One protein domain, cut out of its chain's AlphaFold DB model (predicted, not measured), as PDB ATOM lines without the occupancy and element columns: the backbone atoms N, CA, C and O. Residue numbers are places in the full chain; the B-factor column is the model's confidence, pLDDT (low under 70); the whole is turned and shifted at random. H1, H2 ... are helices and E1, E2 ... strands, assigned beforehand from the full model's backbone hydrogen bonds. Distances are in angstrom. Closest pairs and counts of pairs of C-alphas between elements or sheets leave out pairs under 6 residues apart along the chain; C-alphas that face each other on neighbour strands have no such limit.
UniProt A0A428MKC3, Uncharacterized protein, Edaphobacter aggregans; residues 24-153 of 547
ATOM      1  N   THR A  24     112.827 161.659 122.970       80.88
ATOM      2  CA  THR A  24     112.578 163.101 123.056       80.88
ATOM      3  C   THR A  24     111.227 163.293 123.725       80.88
ATOM      4  O   THR A  24     110.267 162.633 123.320       80.88
ATOM      5  N   GLY A  25     111.149 164.165 124.733       85.69
ATOM      6  CA  GLY A  25     109.894 164.465 125.418       85.69
ATOM      7  C   GLY A  25     108.799 164.939 124.458       85.69
ATOM      8  O   GLY A  25     109.055 165.455 123.366       85.69
ATOM      9  N   GLY A  26     107.551 164.733 124.863       91.12
ATOM     10  CA  GLY A  26     106.381 165.203 124.136       91.12
ATOM     11  C   GLY A  26     106.097 166.685 124.350       91.12
ATOM     12  O   GLY A  26     106.827 167.402 125.035       91.12
ATOM     13  N   LYS A  27     104.981 167.147 123.780       92.12
ATOM     14  CA  LYS A  27     104.470 168.497 124.025       92.12
ATOM     15  C   LYS A  27     103.999 168.609 125.476       92.12
ATOM     16  O   LYS A  27     103.304 167.715 125.949       92.12
ATOM     17  N   CYS A  28     104.333 169.711 126.137       91.81
ATOM     18  CA  CYS A  28     103.833 170.034 127.469       91.81
ATOM     19  C   CYS A  28     102.378 170.530 127.462       91.81
ATOM     20  O   CYS A  28     101.920 171.080 126.448       91.81
ATOM     21  N   PRO A  29     101.648 170.361 128.576       88.06
ATOM     22  CA  PRO A  29     100.287 170.862 128.701       88.06
ATOM     23  C   PRO A  29     100.250 172.393 128.603       88.06
ATOM     24  O   PRO A  29     101.143 173.095 129.069       88.06
ATOM     25  N   SER A  30      99.219 172.930 127.948       75.94
ATOM     26  CA  SER A  30      99.130 174.361 127.610       75.94
ATOM     27  C   SER A  30      98.456 175.234 128.679       75.94
ATOM     28  O   SER A  30      98.242 176.418 128.437       75.94
ATOM     29  N   GLY A  31      98.081 174.669 129.831       68.88
ATOM     30  CA  GLY A  31      97.424 175.387 130.929       68.88
ATOM     31  C   GLY A  31      98.398 175.955 131.966       68.88
ATOM     32  O   GLY A  31      99.551 175.540 132.040       68.88
ATOM     33  N   ASN A  32      97.919 176.889 132.795       58.84
ATOM     34  CA  ASN A  32      98.638 177.292 134.004       58.84
ATOM     35  C   ASN A  32      98.554 176.145 135.008       58.84
ATOM     36  O   ASN A  32      97.496 175.903 135.589       58.84
ATOM     37  N   THR A  33      99.650 175.415 135.167       68.06
ATOM     38  CA  THR A  33      99.693 174.227 136.022       68.06
ATOM     39  C   THR A  33     100.416 174.474 137.346       68.06
ATOM     40  O   THR A  33     100.394 173.601 138.209       68.06
ATOM     41  N   THR A  34     101.025 175.653 137.527       83.19
ATOM     42  CA  THR A  34     101.916 175.961 138.655       83.19
ATOM     43  C   THR A  34     101.898 177.453 139.028       83.19
ATOM     44  O   THR A  34     101.123 178.230 138.462       83.19
ATOM     45  N   ILE A  35     102.734 177.849 139.993       86.69
ATOM     46  CA  ILE A  35     102.882 179.226 140.479       86.69
ATOM     47  C   ILE A  35     104.342 179.700 140.459       86.69
ATOM     48  O   ILE A  35     105.285 178.928 140.659       86.69
ATOM     49  N   ASP A  36     104.546 180.998 140.248       85.31
ATOM     50  CA  ASP A  36     105.843 181.640 140.456       85.31
ATOM     51  C   ASP A  36     106.154 181.791 141.969       85.31
ATOM     52  O   ASP A  36     105.312 181.484 142.818       85.31
ATOM     53  N   PRO A  37     107.369 182.219 142.349       84.06
ATOM     54  CA  PRO A  37     107.727 182.514 143.741       84.06
ATOM     55  C   PRO A  37     106.861 183.555 144.454       84.06
ATOM     56  O   PRO A  37     106.866 183.611 145.679       84.06
ATOM     57  N   SER A  38     106.143 184.393 143.707       82.75
ATOM     58  CA  SER A  38     105.200 185.381 144.231       82.75
ATOM     59  C   SER A  38     103.765 184.844 144.313       82.75
ATOM     60  O   SER A  38     102.859 185.596 144.655       82.75
ATOM     61  N   GLY A  39     103.544 183.565 143.991       82.19
ATOM     62  CA  GLY A  39     102.233 182.923 144.015       82.19
ATOM     63  C   GLY A  39     101.371 183.192 142.777       82.19
ATOM     64  O   GLY A  39     100.207 182.784 142.744       82.19
ATOM     65  N   ASN A  40     101.901 183.849 141.740       85.38
ATOM     66  CA  ASN A  40     101.146 184.112 140.518       85.38
ATOM     67  C   ASN A  40     101.036 182.836 139.675       85.38
ATOM     68  O   ASN A  40     102.051 182.171 139.455       85.38
ATOM     69  N   PRO A  41      99.852 182.505 139.129       84.00
ATOM     70  CA  PRO A  41      99.711 181.384 138.209       84.00
ATOM     71  C   PRO A  41     100.570 181.572 136.955       84.00
ATOM     72  O   PRO A  41     100.433 182.578 136.258       84.00
ATOM     73  N   ILE A  42     101.388 180.574 136.628       83.88
ATOM     74  CA  ILE A  42     102.219 180.559 135.418       83.88
ATOM     75  C   ILE A  42     102.081 179.231 134.672       83.88
ATOM     76  O   ILE A  42     101.611 178.223 135.212       83.88
ATOM     77  N   ASN A  43     102.475 179.231 133.402       83.00
ATOM     78  CA  ASN A  43     102.585 178.006 132.626       83.00
ATOM     79  C   ASN A  43     103.830 177.220 133.071       83.00
ATOM     80  O   ASN A  43     104.857 177.817 133.395       83.00
ATOM     81  N   ILE A  44     103.772 175.885 133.037       81.38
ATOM     82  CA  ILE A  44     104.953 175.045 133.297       81.38
ATOM     83  C   ILE A  44     106.107 175.341 132.336       81.38
ATOM     84  O   ILE A  44     107.266 175.202 132.706       81.38
ATOM     85  N   ALA A  45     105.801 175.796 131.123       80.75
ATOM     86  CA  ALA A  45     106.785 176.229 130.145       80.75
ATOM     87  C   ALA A  45     107.599 177.441 130.613       80.75
ATOM     88  O   ALA A  45     108.690 177.625 130.103       80.75
ATOM     89  N   ASP A  46     107.125 178.221 131.587       81.12
ATOM     90  CA  ASP A  46     107.776 179.455 132.046       81.12
ATOM     91  C   ASP A  46     108.322 179.348 133.484       81.12
ATOM     92  O   ASP A  46     108.796 180.332 134.062       81.12
ATOM     93  N   ILE A  47     108.240 178.155 134.084       77.94
ATOM     94  CA  ILE A  47     108.600 177.936 135.484       77.94
ATOM     95  C   ILE A  47     110.111 178.065 135.703       77.94
ATOM     96  O   ILE A  47     110.924 177.461 135.002       77.94
ATOM     97  N   GLY A  48     110.485 178.830 136.723       76.19
ATOM     98  CA  GLY A  48     111.846 178.916 137.229       76.19
ATOM     99  C   GLY A  48     111.886 178.810 138.749       76.19
ATOM    100  O   GLY A  48     110.865 178.856 139.439       76.19
ATOM    101  N   VAL A  49     113.099 178.642 139.266       71.19
ATOM    102  CA  VAL A  49     113.350 178.452 140.701       71.19
ATOM    103  C   VAL A  49     113.134 179.758 141.468       71.19
ATOM    104  O   VAL A  49     112.409 179.768 142.449       71.19
ATOM    105  N   ASN A  50     113.693 180.869 140.977       70.88
ATOM    106  CA  ASN A  50     113.626 182.189 141.626       70.88
ATOM    107  C   ASN A  50     112.764 183.198 140.843       70.88
ATOM    108  O   ASN A  50     112.927 184.405 140.992       70.88
ATOM    109  N   GLY A  51     111.873 182.723 139.966       72.56
ATOM    110  CA  GLY A  51     110.991 183.582 139.176       72.56
ATOM    111  C   GLY A  51     110.576 182.950 137.856       72.56
ATOM    112  O   GLY A  51     110.865 181.785 137.591       72.56
ATOM    113  N   THR A  52     109.936 183.744 137.002       67.56
ATOM    114  CA  THR A  52     109.735 183.406 135.589       67.56
ATOM    115  C   THR A  52     111.072 183.468 134.849       67.56
ATOM    116  O   THR A  52     111.798 184.457 134.959       67.56
ATOM    117  N   ILE A  53     111.401 182.434 134.074       65.94
ATOM    118  CA  ILE A  53     112.639 182.380 133.280       65.94
ATOM    119  C   ILE A  53     112.348 182.377 131.781       65.94
ATOM    120  O   ILE A  53     111.361 181.823 131.312       65.94
ATOM    121  N   THR A  54     113.255 182.967 131.003       53.34
ATOM    122  CA  THR A  54     113.258 182.856 129.541       53.34
ATOM    123  C   THR A  54     114.031 181.591 129.135       53.34
ATOM    124  O   THR A  54     115.247 181.543 129.317       53.34
ATOM    125  N   GLY A  55     113.347 180.573 128.601       61.25
ATOM    126  CA  GLY A  55     113.945 179.306 128.133       61.25
ATOM    127  C   GLY A  55     113.149 178.069 128.563       61.25
ATOM    128  O   GLY A  55     112.747 177.284 127.713       61.25
ATOM    129  N   GLY A  56     112.848 177.976 129.859       78.81
ATOM    130  CA  GLY A  56     111.789 177.169 130.461       78.81
ATOM    131  C   GLY A  56     111.718 175.678 130.097       78.81
ATOM    132  O   GLY A  56     112.694 175.063 129.664       78.81
ATOM    133  N   ILE A  57     110.557 175.065 130.343       88.75
ATOM    134  CA  ILE A  57     110.304 173.654 130.021       88.75
ATOM    135  C   ILE A  57     109.898 173.542 128.549       88.75
ATOM    136  O   ILE A  57     108.901 174.112 128.109       88.75
ATOM    137  N   THR A  58     110.659 172.761 127.789       91.31
ATOM    138  CA  THR A  58     110.504 172.605 126.335       91.31
ATOM    139  C   THR A  58     109.907 171.261 125.935       91.31
ATOM    140  O   THR A  58     109.349 171.141 124.843       91.31
ATOM    141  N   SER A  59     109.994 170.251 126.803       94.38
ATOM    142  CA  SER A  59     109.416 168.936 126.544       94.38
ATOM    143  C   SER A  59     108.943 168.250 127.822       94.38
ATOM    144  O   SER A  59     109.445 168.523 128.911       94.38
ATOM    145  N   CYS A  60     107.939 167.383 127.690       95.88
ATOM    146  CA  CYS A  60     107.288 166.732 128.819       95.88
ATOM    147  C   CYS A  60     107.186 165.218 128.641       95.88
ATOM    148  O   CYS A  60     106.858 164.718 127.560       95.88
ATOM    149  N   PHE A  61     107.392 164.500 129.736       97.94
ATOM    150  CA  PHE A  61     107.041 163.098 129.888       97.94
ATOM    151  C   PHE A  61     105.873 162.958 130.857       97.94
ATOM    152  O   PHE A  61     105.714 163.763 131.766       97.94
ATOM    153  N   TYR A  62     105.058 161.934 130.670       98.12
ATOM    154  CA  TYR A  62     103.814 161.704 131.387       98.12
ATOM    155  C   TYR A  62     103.904 160.375 132.125       98.12
ATOM    156  O   TYR A  62     104.281 159.362 131.529       98.12
ATOM    157  N   ALA A  63     103.524 160.359 133.401       98.50
ATOM    158  CA  ALA A  63     103.479 159.151 134.212       98.50
ATOM    159  C   ALA A  63     102.125 158.981 134.913       98.50
ATOM    160  O   ALA A  63     101.559 159.917 135.476       98.50
ATOM    161  N   SER A  64     101.619 157.750 134.878       98.44
ATOM    162  CA  SER A  64     100.404 157.321 135.557       98.44
ATOM    163  C   SER A  64     100.625 155.941 136.161       98.44
ATOM    164  O   SER A  64     100.800 154.963 135.436       98.44
ATOM    165  N   GLN A  65     100.560 155.842 137.486       98.19
ATOM    166  CA  GLN A  65     100.664 154.579 138.204       98.19
ATOM    167  C   GLN A  65      99.588 153.580 137.759       98.19
ATOM    168  O   GLN A  65      99.878 152.396 137.564       98.19
ATOM    169  N   ALA A  66      98.358 154.065 137.564       97.12
ATOM    170  CA  ALA A  66      97.203 153.213 137.303       97.12
ATOM    171  C   ALA A  66      97.114 152.739 135.844       97.12
ATOM    172  O   ALA A  66      96.632 151.638 135.581       97.12
ATOM    173  N   THR A  67      97.540 153.572 134.888       97.25
ATOM    174  CA  THR A  67      97.323 153.320 133.447       97.25
ATOM    175  C   THR A  67      98.601 153.253 132.617       97.25
ATOM    176  O   THR A  67      98.550 152.908 131.436       97.25
ATOM    177  N   GLY A  68      99.747 153.575 133.211       98.00
ATOM    178  CA  GLY A  68     101.023 153.620 132.521       98.00
ATOM    179  C   GLY A  68     101.736 152.279 132.410       98.00
ATOM    180  O   GLY A  68     101.453 151.307 133.113       98.00
ATOM    181  N   SER A  69     102.717 152.252 131.512       98.12
ATOM    182  CA  SER A  69     103.668 151.157 131.348       98.12
ATOM    183  C   SER A  69     105.041 151.741 131.065       98.12
ATOM    184  O   SER A  69     105.199 152.556 130.162       98.12
ATOM    185  N   ASP A  70     106.058 151.292 131.791       98.44
ATOM    186  CA  ASP A  70     107.433 151.784 131.628       98.44
ATOM    187  C   ASP A  70     108.080 151.383 130.291       98.44
ATOM    188  O   ASP A  70     109.193 151.797 129.978       98.44
ATOM    189  N   THR A  71     107.389 150.574 129.487       97.12
ATOM    190  CA  THR A  71     107.775 150.267 128.100       97.12
ATOM    191  C   THR A  71     107.225 151.269 127.081       97.12
ATOM    192  O   THR A  71     107.653 151.250 125.929       97.12
ATOM    193  N   ASN A  72     106.304 152.151 127.488       97.94
ATOM    194  CA  ASN A  72     105.800 153.234 126.646       97.94
ATOM    195  C   ASN A  72     106.883 154.298 126.413       97.94
ATOM    196  O   ASN A  72     107.887 154.356 127.119       97.94
ATOM    197  N   SER A  73     106.663 155.196 125.451       96.12
ATOM    198  CA  SER A  73     107.546 156.352 125.249       96.12
ATOM    199  C   SER A  73     107.420 157.401 126.356       96.12
ATOM    200  O   SER A  73     108.341 158.190 126.530       96.12
ATOM    201  N   GLY A  74     106.283 157.446 127.062       97.19
ATOM    202  CA  GLY A  74     105.990 158.466 128.069       97.19
ATOM    203  C   GLY A  74     105.715 159.849 127.478       97.19
ATOM    204  O   GLY A  74     105.560 160.800 128.222       97.19
ATOM    205  N   THR A  75     105.637 160.006 126.156       96.56
ATOM    206  CA  THR A  75     105.573 161.327 125.497       96.56
ATOM    207  C   THR A  75     104.155 161.879 125.326       96.56
ATOM    208  O   THR A  75     103.977 162.958 124.765       96.56
ATOM    209  N   THR A  76     103.126 161.154 125.770       95.88
ATOM    210  CA  THR A  76     101.727 161.607 125.726       95.88
ATOM    211  C   THR A  76     100.941 161.058 126.913       95.88
ATOM    212  O   THR A  76     101.238 159.967 127.401       95.88
ATOM    213  N   GLU A  77      99.869 161.747 127.297       95.62
ATOM    214  CA  GLU A  77      98.904 161.280 128.305       95.62
ATOM    215  C   GLU A  77      98.239 159.936 127.965       95.62
ATOM    216  O   GLU A  77      97.789 159.222 128.862       95.62
ATOM    217  N   ALA A  78      98.154 159.589 126.675       96.25
ATOM    218  CA  ALA A  78      97.551 158.346 126.190       96.25
ATOM    219  C   ALA A  78      98.515 157.149 126.234       96.25
ATOM    220  O   ALA A  78      98.097 156.000 126.093       96.25
ATOM    221  N   SER A  79      99.817 157.392 126.394       96.94
ATOM    222  CA  SER A  79     100.834 156.346 126.541       96.94
ATOM    223  C   SER A  79     101.868 156.753 127.594       96.94
ATOM    224  O   SER A  79     103.054 156.898 127.269       96.94
ATOM    225  N   PRO A  80     101.434 156.959 128.853       98.31
ATOM    226  CA  PRO A  80     102.313 157.403 129.918       98.31
ATOM    227  C   PRO A  80     103.184 156.245 130.418       98.31
ATOM    228  O   PRO A  80     102.841 155.066 130.258       98.31
ATOM    229  N   TRP A  81     104.300 156.568 131.061       98.69
ATOM    230  CA  TRP A  81     105.024 155.601 131.884       98.69
ATOM    231  C   TRP A  81     104.242 155.247 133.139       98.69
ATOM    232  O   TRP A  81     103.311 155.957 133.518       98.69
ATOM    233  N   LYS A  82     104.619 154.150 133.799       98.44
ATOM    234  CA  LYS A  82     104.081 153.842 135.125       98.44
ATOM    235  C   LYS A  82     104.813 154.633 136.210       98.44
ATOM    236  O   LYS A  82     104.199 155.078 137.177       98.44
ATOM    237  N   HIS A  83     106.111 154.839 136.026       98.44
ATOM    238  CA  HIS A  83     106.987 155.560 136.943       98.44
ATOM    239  C   HIS A  83     107.732 156.689 136.223       98.44
ATOM    240  O   HIS A  83     107.686 156.801 135.000       98.44
ATOM    241  N   ILE A  84     108.449 157.514 136.985       98.19
ATOM    242  CA  ILE A  84     109.416 158.484 136.452       98.19
ATOM    243  C   ILE A  84     110.849 158.047 136.799       98.19
ATOM    244  O   ILE A  84     111.033 157.297 137.769       98.19
ATOM    245  N   PRO A  85     111.873 158.510 136.056       97.88
ATOM    246  CA  PRO A  85     113.270 158.280 136.415       97.88
ATOM    247  C   PRO A  85     113.559 158.637 137.880       97.88
ATOM    248  O   PRO A  85     113.114 159.665 138.386       97.88
ATOM    249  N   GLY A  86     114.294 157.762 138.570       96.44
ATOM    250  CA  GLY A  86     114.617 157.898 139.995       96.44
ATOM    251  C   GLY A  86     113.664 157.165 140.947       96.44
ATOM    252  O   GLY A  86     114.024 156.942 142.102       96.44
ATOM    253  N   MET A  87     112.478 156.740 140.493       97.56
ATOM    254  CA  MET A  87     111.631 155.817 141.259       97.56
ATOM    255  C   MET A  87     112.174 154.388 141.159       97.56
ATOM    256  O   MET A  87     112.539 153.934 140.076       97.56
ATOM    257  N   SER A  88     112.181 153.640 142.265       95.19
ATOM    258  CA  SER A  88     112.707 152.263 142.292       95.19
ATOM    259  C   SER A  88     111.944 151.282 141.395       95.19
ATOM    260  O   SER A  88     112.515 150.276 140.984       95.19
ATOM    261  N   GLY A  89     110.667 151.553 141.103       95.62
ATOM    262  CA  GLY A  89     109.851 150.755 140.187       95.62
ATOM    263  C   GLY A  89     110.083 151.051 138.700       95.62
ATOM    264  O   GLY A  89     109.639 150.270 137.860       95.62
ATOM    265  N   CYS A  90     110.774 152.147 138.365       97.62
ATOM    266  CA  CYS A  90     111.020 152.566 136.986       97.62
ATOM    267  C   CYS A  90     111.869 151.522 136.248       97.62
ATOM    268  O   CYS A  90     112.967 151.160 136.672       97.62
ATOM    269  N   SER A  91     111.346 151.029 135.129       97.31
ATOM    270  CA  SER A  91     111.946 149.960 134.319       97.31
ATOM    271  C   SER A  91     111.953 150.323 132.825       97.31
ATOM    272  O   SER A  91     111.627 151.447 132.459       97.31
ATOM    273  N   GLY A  92     112.376 149.417 131.936       96.00
ATOM    274  CA  GLY A  92     112.224 149.590 130.482       96.00
ATOM    275  C   GLY A  92     112.733 150.930 129.921       96.00
ATOM    276  O   GLY A  92     113.877 151.320 130.156       96.00
ATOM    277  N   VAL A  93     111.870 151.620 129.166       96.69
ATOM    278  CA  VAL A  93     112.153 152.931 128.559       96.69
ATOM    279  C   VAL A  93     112.325 154.000 129.638       96.69
ATOM    280  O   VAL A  93     113.277 154.777 129.552       96.69
ATOM    281  N   CYS A  94     111.480 153.989 130.676       97.38
ATOM    282  CA  CYS A  94     111.596 154.893 131.828       97.38
ATOM    283  C   CYS A  94     113.014 154.837 132.424       97.38
ATOM    284  O   CYS A  94     113.690 155.858 132.505       97.38
ATOM    285  N   ALA A  95     113.514 153.638 132.750       96.50
ATOM    286  CA  ALA A  95     114.820 153.463 133.395       96.50
ATOM    287  C   ALA A  95     116.004 153.841 132.497       96.50
ATOM    288  O   ALA A  95     117.081 154.170 132.989       96.50
ATOM    289  N   SER A  96     115.818 153.766 131.176       96.00
ATOM    290  CA  SER A  96     116.830 154.171 130.196       96.00
ATOM    291  C   SER A  96     116.809 155.665 129.867       96.00
ATOM    292  O   SER A  96     117.746 156.160 129.240       96.00
ATOM    293  N   THR A  97     115.752 156.379 130.265       96.19
ATOM    294  CA  THR A  97     115.649 157.821 130.041       96.19
ATOM    295  C   THR A  97     116.540 158.546 131.039       96.19
ATOM    296  O   THR A  97     116.491 158.290 132.240       96.19
ATOM    297  N   ILE A  98     117.361 159.461 130.529       96.81
ATOM    298  CA  ILE A  98     118.241 160.310 131.325       96.81
ATOM    299  C   ILE A  98     117.647 161.719 131.284       96.81
ATOM    300  O   ILE A  98     117.786 162.360 130.244       96.81
ATOM    301  N   PRO A  99     117.000 162.184 132.368       97.56
ATOM    302  CA  PRO A  99     116.520 163.552 132.470       97.56
ATOM    303  C   PRO A  99     117.589 164.586 132.104       97.56
ATOM    304  O   PRO A  99     118.732 164.509 132.572       97.56
ATOM    305  N   VAL A 100     117.208 165.569 131.294       96.19
ATOM    306  CA  VAL A 100     118.046 166.712 130.916       96.19
ATOM    307  C   VAL A 100     117.329 168.041 131.156       96.19
ATOM    308  O   VAL A 100     116.118 168.107 131.331       96.19
ATOM    309  N   ALA A 101     118.109 169.120 131.181       95.75
ATOM    310  CA  ALA A 101     117.622 170.485 131.345       95.75
ATOM    311  C   ALA A 101     116.496 170.832 130.349       95.75
ATOM    312  O   ALA A 101     116.645 170.616 129.145       95.75
ATOM    313  N   GLY A 102     115.403 171.417 130.848       94.12
ATOM    314  CA  GLY A 102     114.248 171.825 130.041       94.12
ATOM    315  C   GLY A 102     113.187 170.739 129.872       94.12
ATOM    316  O   GLY A 102     112.295 170.895 129.040       94.12
ATOM    317  N   GLU A 103     113.278 169.651 130.635       96.00
ATOM    318  CA  GLU A 103     112.278 168.585 130.668       96.00
ATOM    319  C   GLU A 103     111.388 168.684 131.909       96.00
ATOM    320  O   GLU A 103     111.847 169.035 132.998       96.00
ATOM    321  N   ALA A 104     110.116 168.317 131.761       95.94
ATOM    322  CA  ALA A 104     109.231 168.084 132.894       95.94
ATOM    323  C   ALA A 104     108.646 166.671 132.895       95.94
ATOM    324  O   ALA A 104     108.361 166.084 131.853       95.94
ATOM    325  N   PHE A 105     108.422 166.149 134.093       97.56
ATOM    326  CA  PHE A 105     107.784 164.869 134.354       97.56
ATOM    327  C   PHE A 105     106.425 165.144 134.997       97.56
ATOM    328  O   PHE A 105     106.338 165.562 136.150       97.56
ATOM    329  N   ILE A 106     105.371 164.959 134.208       97.56
ATOM    330  CA  ILE A 106     103.985 165.261 134.542       97.56
ATOM    331  C   ILE A 106     103.346 164.023 135.156       97.56
ATOM    332  O   ILE A 106     103.234 162.976 134.516       97.56
ATOM    333  N   LEU A 107     102.918 164.150 136.403       97.94
ATOM    334  CA  LEU A 107     102.232 163.105 137.145       97.94
ATOM    335  C   LEU A 107     100.717 163.274 137.003       97.94
ATOM    336  O   LEU A 107     100.184 164.376 137.162       97.94
ATOM    337  N   LYS A 108     100.017 162.171 136.731       97.75
ATOM    338  CA  LYS A 108      98.554 162.156 136.657       97.75
ATOM    339  C   LYS A 108      97.929 162.399 138.032       97.75
ATOM    340  O   LYS A 108      98.256 161.702 138.993       97.75
ATOM    341  N   GLY A 109      96.993 163.344 138.120       97.75
ATOM    342  CA  GLY A 109      96.269 163.626 139.363       97.75
ATOM    343  C   GLY A 109      95.464 162.420 139.862       97.75
ATOM    344  O   GLY A 109      94.870 161.686 139.065       97.75
ATOM    345  N   GLY A 110      95.447 162.212 141.181       97.75
ATOM    346  CA  GLY A 110      94.728 161.118 141.839       97.75
ATOM    347  C   GLY A 110      95.385 159.739 141.759       97.75
ATOM    348  O   GLY A 110      94.858 158.787 142.343       97.75
ATOM    349  N   ASP A 111      96.500 159.588 141.040       98.50
ATOM    350  CA  ASP A 111      97.302 158.362 141.081       98.50
ATOM    351  C   ASP A 111      98.104 158.299 142.391       98.50
ATOM    352  O   ASP A 111      98.507 159.324 142.943       98.50
ATOM    353  N   THR A 112      98.344 157.088 142.903       98.00
ATOM    354  CA  THR A 112      99.109 156.864 144.141       98.00
ATOM    355  C   THR A 112     100.295 155.949 143.880       98.00
ATOM    356  O   THR A 112     100.113 154.798 143.488       98.00
ATOM    357  N   TRP A 113     101.499 156.437 144.164       98.25
ATOM    358  CA  TRP A 113     102.727 155.644 144.186       98.25
ATOM    359  C   TRP A 113     103.062 155.302 145.634       98.25
ATOM    360  O   TRP A 113     103.133 156.189 146.486       98.25
ATOM    361  N   THR A 114     103.249 154.018 145.932       96.69
ATOM    362  CA  THR A 114     103.512 153.557 147.300       96.69
ATOM    363  C   THR A 114     104.969 153.176 147.503       96.69
ATOM    364  O   THR A 114     105.644 152.697 146.584       96.69
ATOM    365  N   ALA A 115     105.461 153.336 148.733       91.00
ATOM    366  CA  ALA A 115     106.879 153.131 148.988       91.00
ATOM    367  C   ALA A 115     107.379 151.689 148.859       91.00
ATOM    368  O   ALA A 115     108.553 151.453 148.577       91.00
ATOM    369  N   THR A 116     106.491 150.719 149.049       87.19
ATOM    370  CA  THR A 116     106.829 149.294 149.009       87.19
ATOM    371  C   THR A 116     106.947 148.735 147.598       87.19
ATOM    372  O   THR A 116     107.672 147.765 147.397       87.19
ATOM    373  N   THR A 117     106.211 149.296 146.636       88.75
ATOM    374  CA  THR A 117     106.103 148.725 145.283       88.75
ATOM    375  C   THR A 117     106.583 149.657 144.191       88.75
ATOM    376  O   THR A 117     107.156 149.180 143.216       88.75
ATOM    377  N   ASP A 118     106.358 150.960 144.337       93.06
ATOM    378  CA  ASP A 118     106.562 151.909 143.247       93.06
ATOM    379  C   ASP A 118     107.782 152.806 143.510       93.06
ATOM    380  O   ASP A 118     108.600 153.031 142.614       93.06
ATOM    381  N   MET A 119     107.950 153.283 144.749       87.56
ATOM    382  CA  MET A 119     108.993 154.256 145.077       87.56
ATOM    383  C   MET A 119     109.585 154.122 146.486       87.56
ATOM    384  O   MET A 119     109.090 154.709 147.435       87.56
ATOM    385  N   ASN A 120     110.741 153.485 146.658       89.50
ATOM    386  CA  ASN A 120     111.485 153.625 147.917       89.50
ATOM    387  C   ASN A 120     112.251 154.966 147.965       89.50
ATOM    388  O   ASN A 120     113.485 154.987 147.966       89.50
ATOM    389  N   GLY A 121     111.500 156.074 147.935       90.12
ATOM    390  CA  GLY A 121     111.983 157.439 147.721       90.12
ATOM    391  C   GLY A 121     112.325 157.742 146.257       90.12
ATOM    392  O   GLY A 121     112.833 156.877 145.542       90.12
ATOM    393  N   LEU A 122     112.084 158.973 145.804       95.62
ATOM    394  CA  LEU A 122     112.543 159.459 144.500       95.62
ATOM    395  C   LEU A 122     114.035 159.813 144.587       95.62
ATOM    396  O   LEU A 122     114.398 160.833 145.171       95.62
ATOM    397  N   GLN A 123     114.901 158.970 144.019       96.12
ATOM    398  CA  GLN A 123     116.347 159.203 143.979       96.12
ATOM    399  C   GLN A 123     116.701 160.058 142.764       96.12
ATOM    400  O   GLN A 123     116.849 159.552 141.650       96.12
ATOM    401  N   TRP A 124     116.810 161.367 142.970       97.06
ATOM    402  CA  TRP A 124     117.015 162.315 141.889       97.06
ATOM    403  C   TRP A 124     118.502 162.584 141.658       97.06
ATOM    404  O   TRP A 124     119.224 163.024 142.550       97.06
ATOM    405  N   ALA A 125     118.975 162.307 140.443       97.00
ATOM    406  CA  ALA A 125     120.401 162.334 140.109       97.00
ATOM    407  C   ALA A 125     120.765 163.349 139.014       97.00
ATOM    408  O   ALA A 125     121.896 163.327 138.522       97.00
ATOM    409  N   TRP A 126     119.836 164.230 138.641       98.00
ATOM    410  CA  TRP A 126     119.973 165.119 137.487       98.00
ATOM    411  C   TRP A 126     119.809 166.581 137.876       98.00
ATOM    412  O   TRP A 126     119.088 166.911 138.814       98.00
ATOM    413  N   SER A 127     120.499 167.450 137.146       97.44
ATOM    414  CA  SER A 127     120.443 168.895 137.334       97.44
ATOM    415  C   SER A 127     119.943 169.564 136.065       97.44
ATOM    416  O   SER A 127     120.346 169.186 134.962       97.44
ATOM    417  N   GLY A 128     119.109 170.584 136.232       96.19
ATOM    418  CA  GLY A 128     118.773 171.509 135.164       96.19
ATOM    419  C   GLY A 128     119.838 172.589 134.987       96.19
ATOM    420  O   GLY A 128     120.993 172.464 135.406       96.19
ATOM    421  N   THR A 129     119.423 173.698 134.391       94.31
ATOM    422  CA  THR A 129     120.216 174.925 134.279       94.31
ATOM    423  C   THR A 129     119.374 176.135 134.667       94.31
ATOM    424  O   THR A 129     118.150 176.045 134.736       94.31
ATOM    425  N   SER A 130     120.016 177.288 134.855       90.25
ATOM    426  CA  SER A 130     119.333 178.541 135.201       90.25
ATOM    427  C   SER A 130     118.287 179.004 134.187       90.25
ATOM    428  O   SER A 130     117.384 179.752 134.548       90.25
ATOM    429  N   THR A 131     118.393 178.573 132.928       90.12
ATOM    430  CA  THR A 131     117.431 178.901 131.867       90.12
ATOM    431  C   THR A 131     116.495 177.749 131.523       90.12
ATOM    432  O   THR A 131     115.492 177.990 130.866       90.12
ATOM    433  N   HIS A 132     116.806 176.525 131.956       93.06
ATOM    434  CA  HIS A 132     116.056 175.309 131.643       93.06
ATOM    435  C   HIS A 132     116.141 174.341 132.841       93.06
ATOM    436  O   HIS A 132     117.019 173.468 132.866       93.06
ATOM    437  N   PRO A 133     115.313 174.512 133.885       94.75
ATOM    438  CA  PRO A 133     115.271 173.605 135.024       94.75
ATOM    439  C   PRO A 133     114.737 172.233 134.598       94.75
ATOM    440  O   PRO A 133     114.262 172.060 133.474       94.75
ATOM    441  N   ILE A 134     114.816 171.256 135.499       96.31
ATOM    442  CA  ILE A 134     114.047 170.013 135.374       96.31
ATOM    443  C   ILE A 134     112.902 170.061 136.377       96.31
ATOM    444  O   ILE A 134     113.120 170.394 137.542       96.31
ATOM    445  N   ALA A 135     111.685 169.745 135.941       95.56
ATOM    446  CA  ALA A 135     110.507 169.805 136.802       95.56
ATOM    447  C   ALA A 135     109.852 168.432 136.987       95.56
ATOM    448  O   ALA A 135     109.693 167.670 136.039       95.56
ATOM    449  N   VAL A 136     109.401 168.138 138.201       97.06
ATOM    450  CA  VAL A 136     108.399 167.108 138.485       97.06
ATOM    451  C   VAL A 136     107.151 167.846 138.943       97.06
ATOM    452  O   VAL A 136     107.168 168.514 139.974       97.06
ATOM    453  N   SER A 137     106.095 167.785 138.139       95.44
ATOM    454  CA  SER A 137     104.885 168.587 138.339       95.44
ATOM    455  C   SER A 137     103.661 167.825 137.819       95.44
ATOM    456  O   SER A 137     103.672 166.599 137.690       95.44
ATOM    457  N   THR A 138     102.569 168.535 137.559       95.12
ATOM    458  CA  THR A 138     101.243 167.977 137.294       95.12
ATOM    459  C   THR A 138     100.547 168.720 136.162       95.12
ATOM    460  O   THR A 138     100.943 169.820 135.779       95.12
ATOM    461  N   ASP A 139      99.480 168.117 135.643       94.25
ATOM    462  CA  ASP A 139      98.512 168.782 134.774       94.25
ATOM    463  C   ASP A 139      97.125 168.747 135.445       94.25
ATOM    464  O   ASP A 139      96.544 167.666 135.592       94.25
ATOM    465  N   PRO A 140      96.564 169.907 135.845       92.19
ATOM    466  CA  PRO A 140      95.226 170.011 136.418       92.19
ATOM    467  C   PRO A 140      94.087 169.465 135.545       92.19
ATOM    468  O   PRO A 140      92.989 169.226 136.043       92.19
ATOM    469  N   THR A 141      94.314 169.273 134.246       93.38
ATOM    470  CA  THR A 141      93.330 168.713 133.310       93.38
ATOM    471  C   THR A 141      93.459 167.200 133.126       93.38
ATOM    472  O   THR A 141      92.537 166.572 132.603       93.38
ATOM    473  N   TRP A 142      94.537 166.592 133.636       95.19
ATOM    474  CA  TRP A 142      94.826 165.165 133.504       95.19
ATOM    475  C   TRP A 142      94.838 164.459 134.867       95.19
ATOM    476  O   TRP A 142      95.855 164.354 135.558       95.19
ATOM    477  N   PHE A 143      93.674 163.944 135.264       96.38
ATOM    478  CA  PHE A 143      93.473 163.242 136.532       96.38
ATOM    479  C   PHE A 143      92.552 162.028 136.377       96.38
ATOM    480  O   PHE A 143      91.907 161.839 135.343       96.38
ATOM    481  N   ASN A 144      92.547 161.144 137.375       96.38
ATOM    482  CA  ASN A 144      91.719 159.941 137.387       96.38
ATOM    483  C   ASN A 144      90.432 160.127 138.229       96.38
ATOM    484  O   ASN A 144      90.195 161.171 138.833       96.38
ATOM    485  N   SER A 145      89.580 159.100 138.282       96.00
ATOM    486  CA  SER A 145      88.285 159.165 138.970       96.00
ATOM    487  C   SER A 145      88.351 159.240 140.503       96.00
ATOM    488  O   SER A 145      87.324 159.520 141.117       96.00
ATOM    489  N   SER A 146      89.501 158.984 141.139       96.12
ATOM    490  CA  SER A 146      89.661 159.098 142.597       96.12
ATOM    491  C   SER A 146      89.490 160.541 143.083       96.12
ATOM    492  O   SER A 146      89.019 160.753 144.195       96.12
ATOM    493  N   CYS A 147      89.765 161.526 142.222       94.62
ATOM    494  CA  CYS A 147      89.574 162.941 142.529       94.62
ATOM    495  C   CYS A 147      88.106 163.408 142.472       94.62
ATOM    496  O   CYS A 147      87.790 164.543 142.831       94.62
ATOM    497  N   GLY A 148      87.180 162.566 142.003       94.19
ATOM    498  CA  GLY A 148      85.786 162.955 141.802       94.19
ATOM    499  C   GLY A 148      85.606 163.916 140.620       94.19
ATOM    500  O   GLY A 148      86.032 163.622 139.506       94.19
ATOM    501  N   ALA A 149      84.910 165.038 140.841       93.12
ATOM    502  CA  ALA A 149      84.530 165.988 139.784       93.12
ATOM    503  C   ALA A 149      85.563 167.100 139.525       93.12
ATOM    504  O   ALA A 149      85.392 167.896 138.603       93.12
ATOM    505  N   SER A 150      86.612 167.180 140.338       93.56
ATOM    506  CA  SER A 150      87.660 168.195 140.246       93.56
ATOM    507  C   SER A 150      89.023 167.545 140.389       93.56
ATOM    508  O   SER A 150      89.132 166.462 140.948       93.56
ATOM    509  N   TRP A 151      90.063 168.215 139.913       94.50
ATOM    510  CA  TRP A 151      91.428 167.732 140.051       94.50
ATOM    511  C   TRP A 151      91.853 167.574 141.521       94.50
ATOM    512  O   TRP A 151      91.485 168.385 142.374       94.50
ATOM    513  N   CYS A 152      92.673 166.558 141.787       96.06
ATOM    514  CA  CYS A 152      93.376 166.329 143.046       96.06
ATOM    515  C   CYS A 152      94.835 165.931 142.772       96.06
ATOM    516  O   CYS A 152      95.169 165.488 141.667       96.06
ATOM    517  N   ARG A 153      95.711 166.107 143.768       97.62
ATOM    518  CA  ARG A 153      97.152 165.852 143.636       97.62
ATOM    519  C   ARG A 153      97.449 164.372 143.351       97.62
ATOM    520  O   ARG A 153      96.692 163.501 143.776       97.62
TER     521      ARG A 153
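This is residues 24 to 153 of the 547 residues of an uncharacterized protein of Edaphobacter aggregans (UniProt A0A428MKC3). Little is regular structure: a small, strongly twisted sheet of E3, E4 and E6 runs through the middle amid long loops, with hairpin E1 and E2 toward one end and H1 and E5 toward the other. The 130 printed residues include one named helix and six strands, in order E1 E2 E3 H1 E4 E5 E6: mostly strand, 37 residues in named elements. The sheet, order E3 E4 E6, is parallel. It is compact, radius of gyration of the C-alphas 14.1 A, spanning 36 by 35 by 24 A.

E1 is residues 32 to 35, from C-alpha 32 at (98.638, 177.292, 134.004); E2 41 to 43; E3 59 to 63, 13.8 A; H1 92 to 96; E4 103 to 109, 18.9 A; E5 112 to 114; E6 134 to 143, 21.7 A, ending at C-alpha 143 (93.473, 163.242, 136.532).

In hairpin E1 and E2, antiparallel, N 42 and O 34 are 3.0 A apart. The C-alphas of Thr 33 and Asp 139, closest of E1 and E6, are 5.7 A apart. Between the parallel neighbours E3 and E4, N 106 and O 61 are within hydrogen-bond range at 2.7 A; between the parallel neighbours E4 and E6, N 105 and O 135 are within hydrogen-bond range at 2.8 A. E3, H1, E4 form a strand-helix-strand unit, parallel neighbours with a helix between, right-handed in crossover; H1 is not on the sheet, and its O i to N i+4 pair is within range. E6 bends by 83 degrees at residue 140. E5 pairs with no named strand.

The farthest C-alphas, Thr 54 and Thr 116, are 39.3 A apart. The printed part has no cut. Links E2 to E3, E3 to H1 and E5 to E6 are long. Residues 31 to 33 and 52 to 55 have pLDDT under 70.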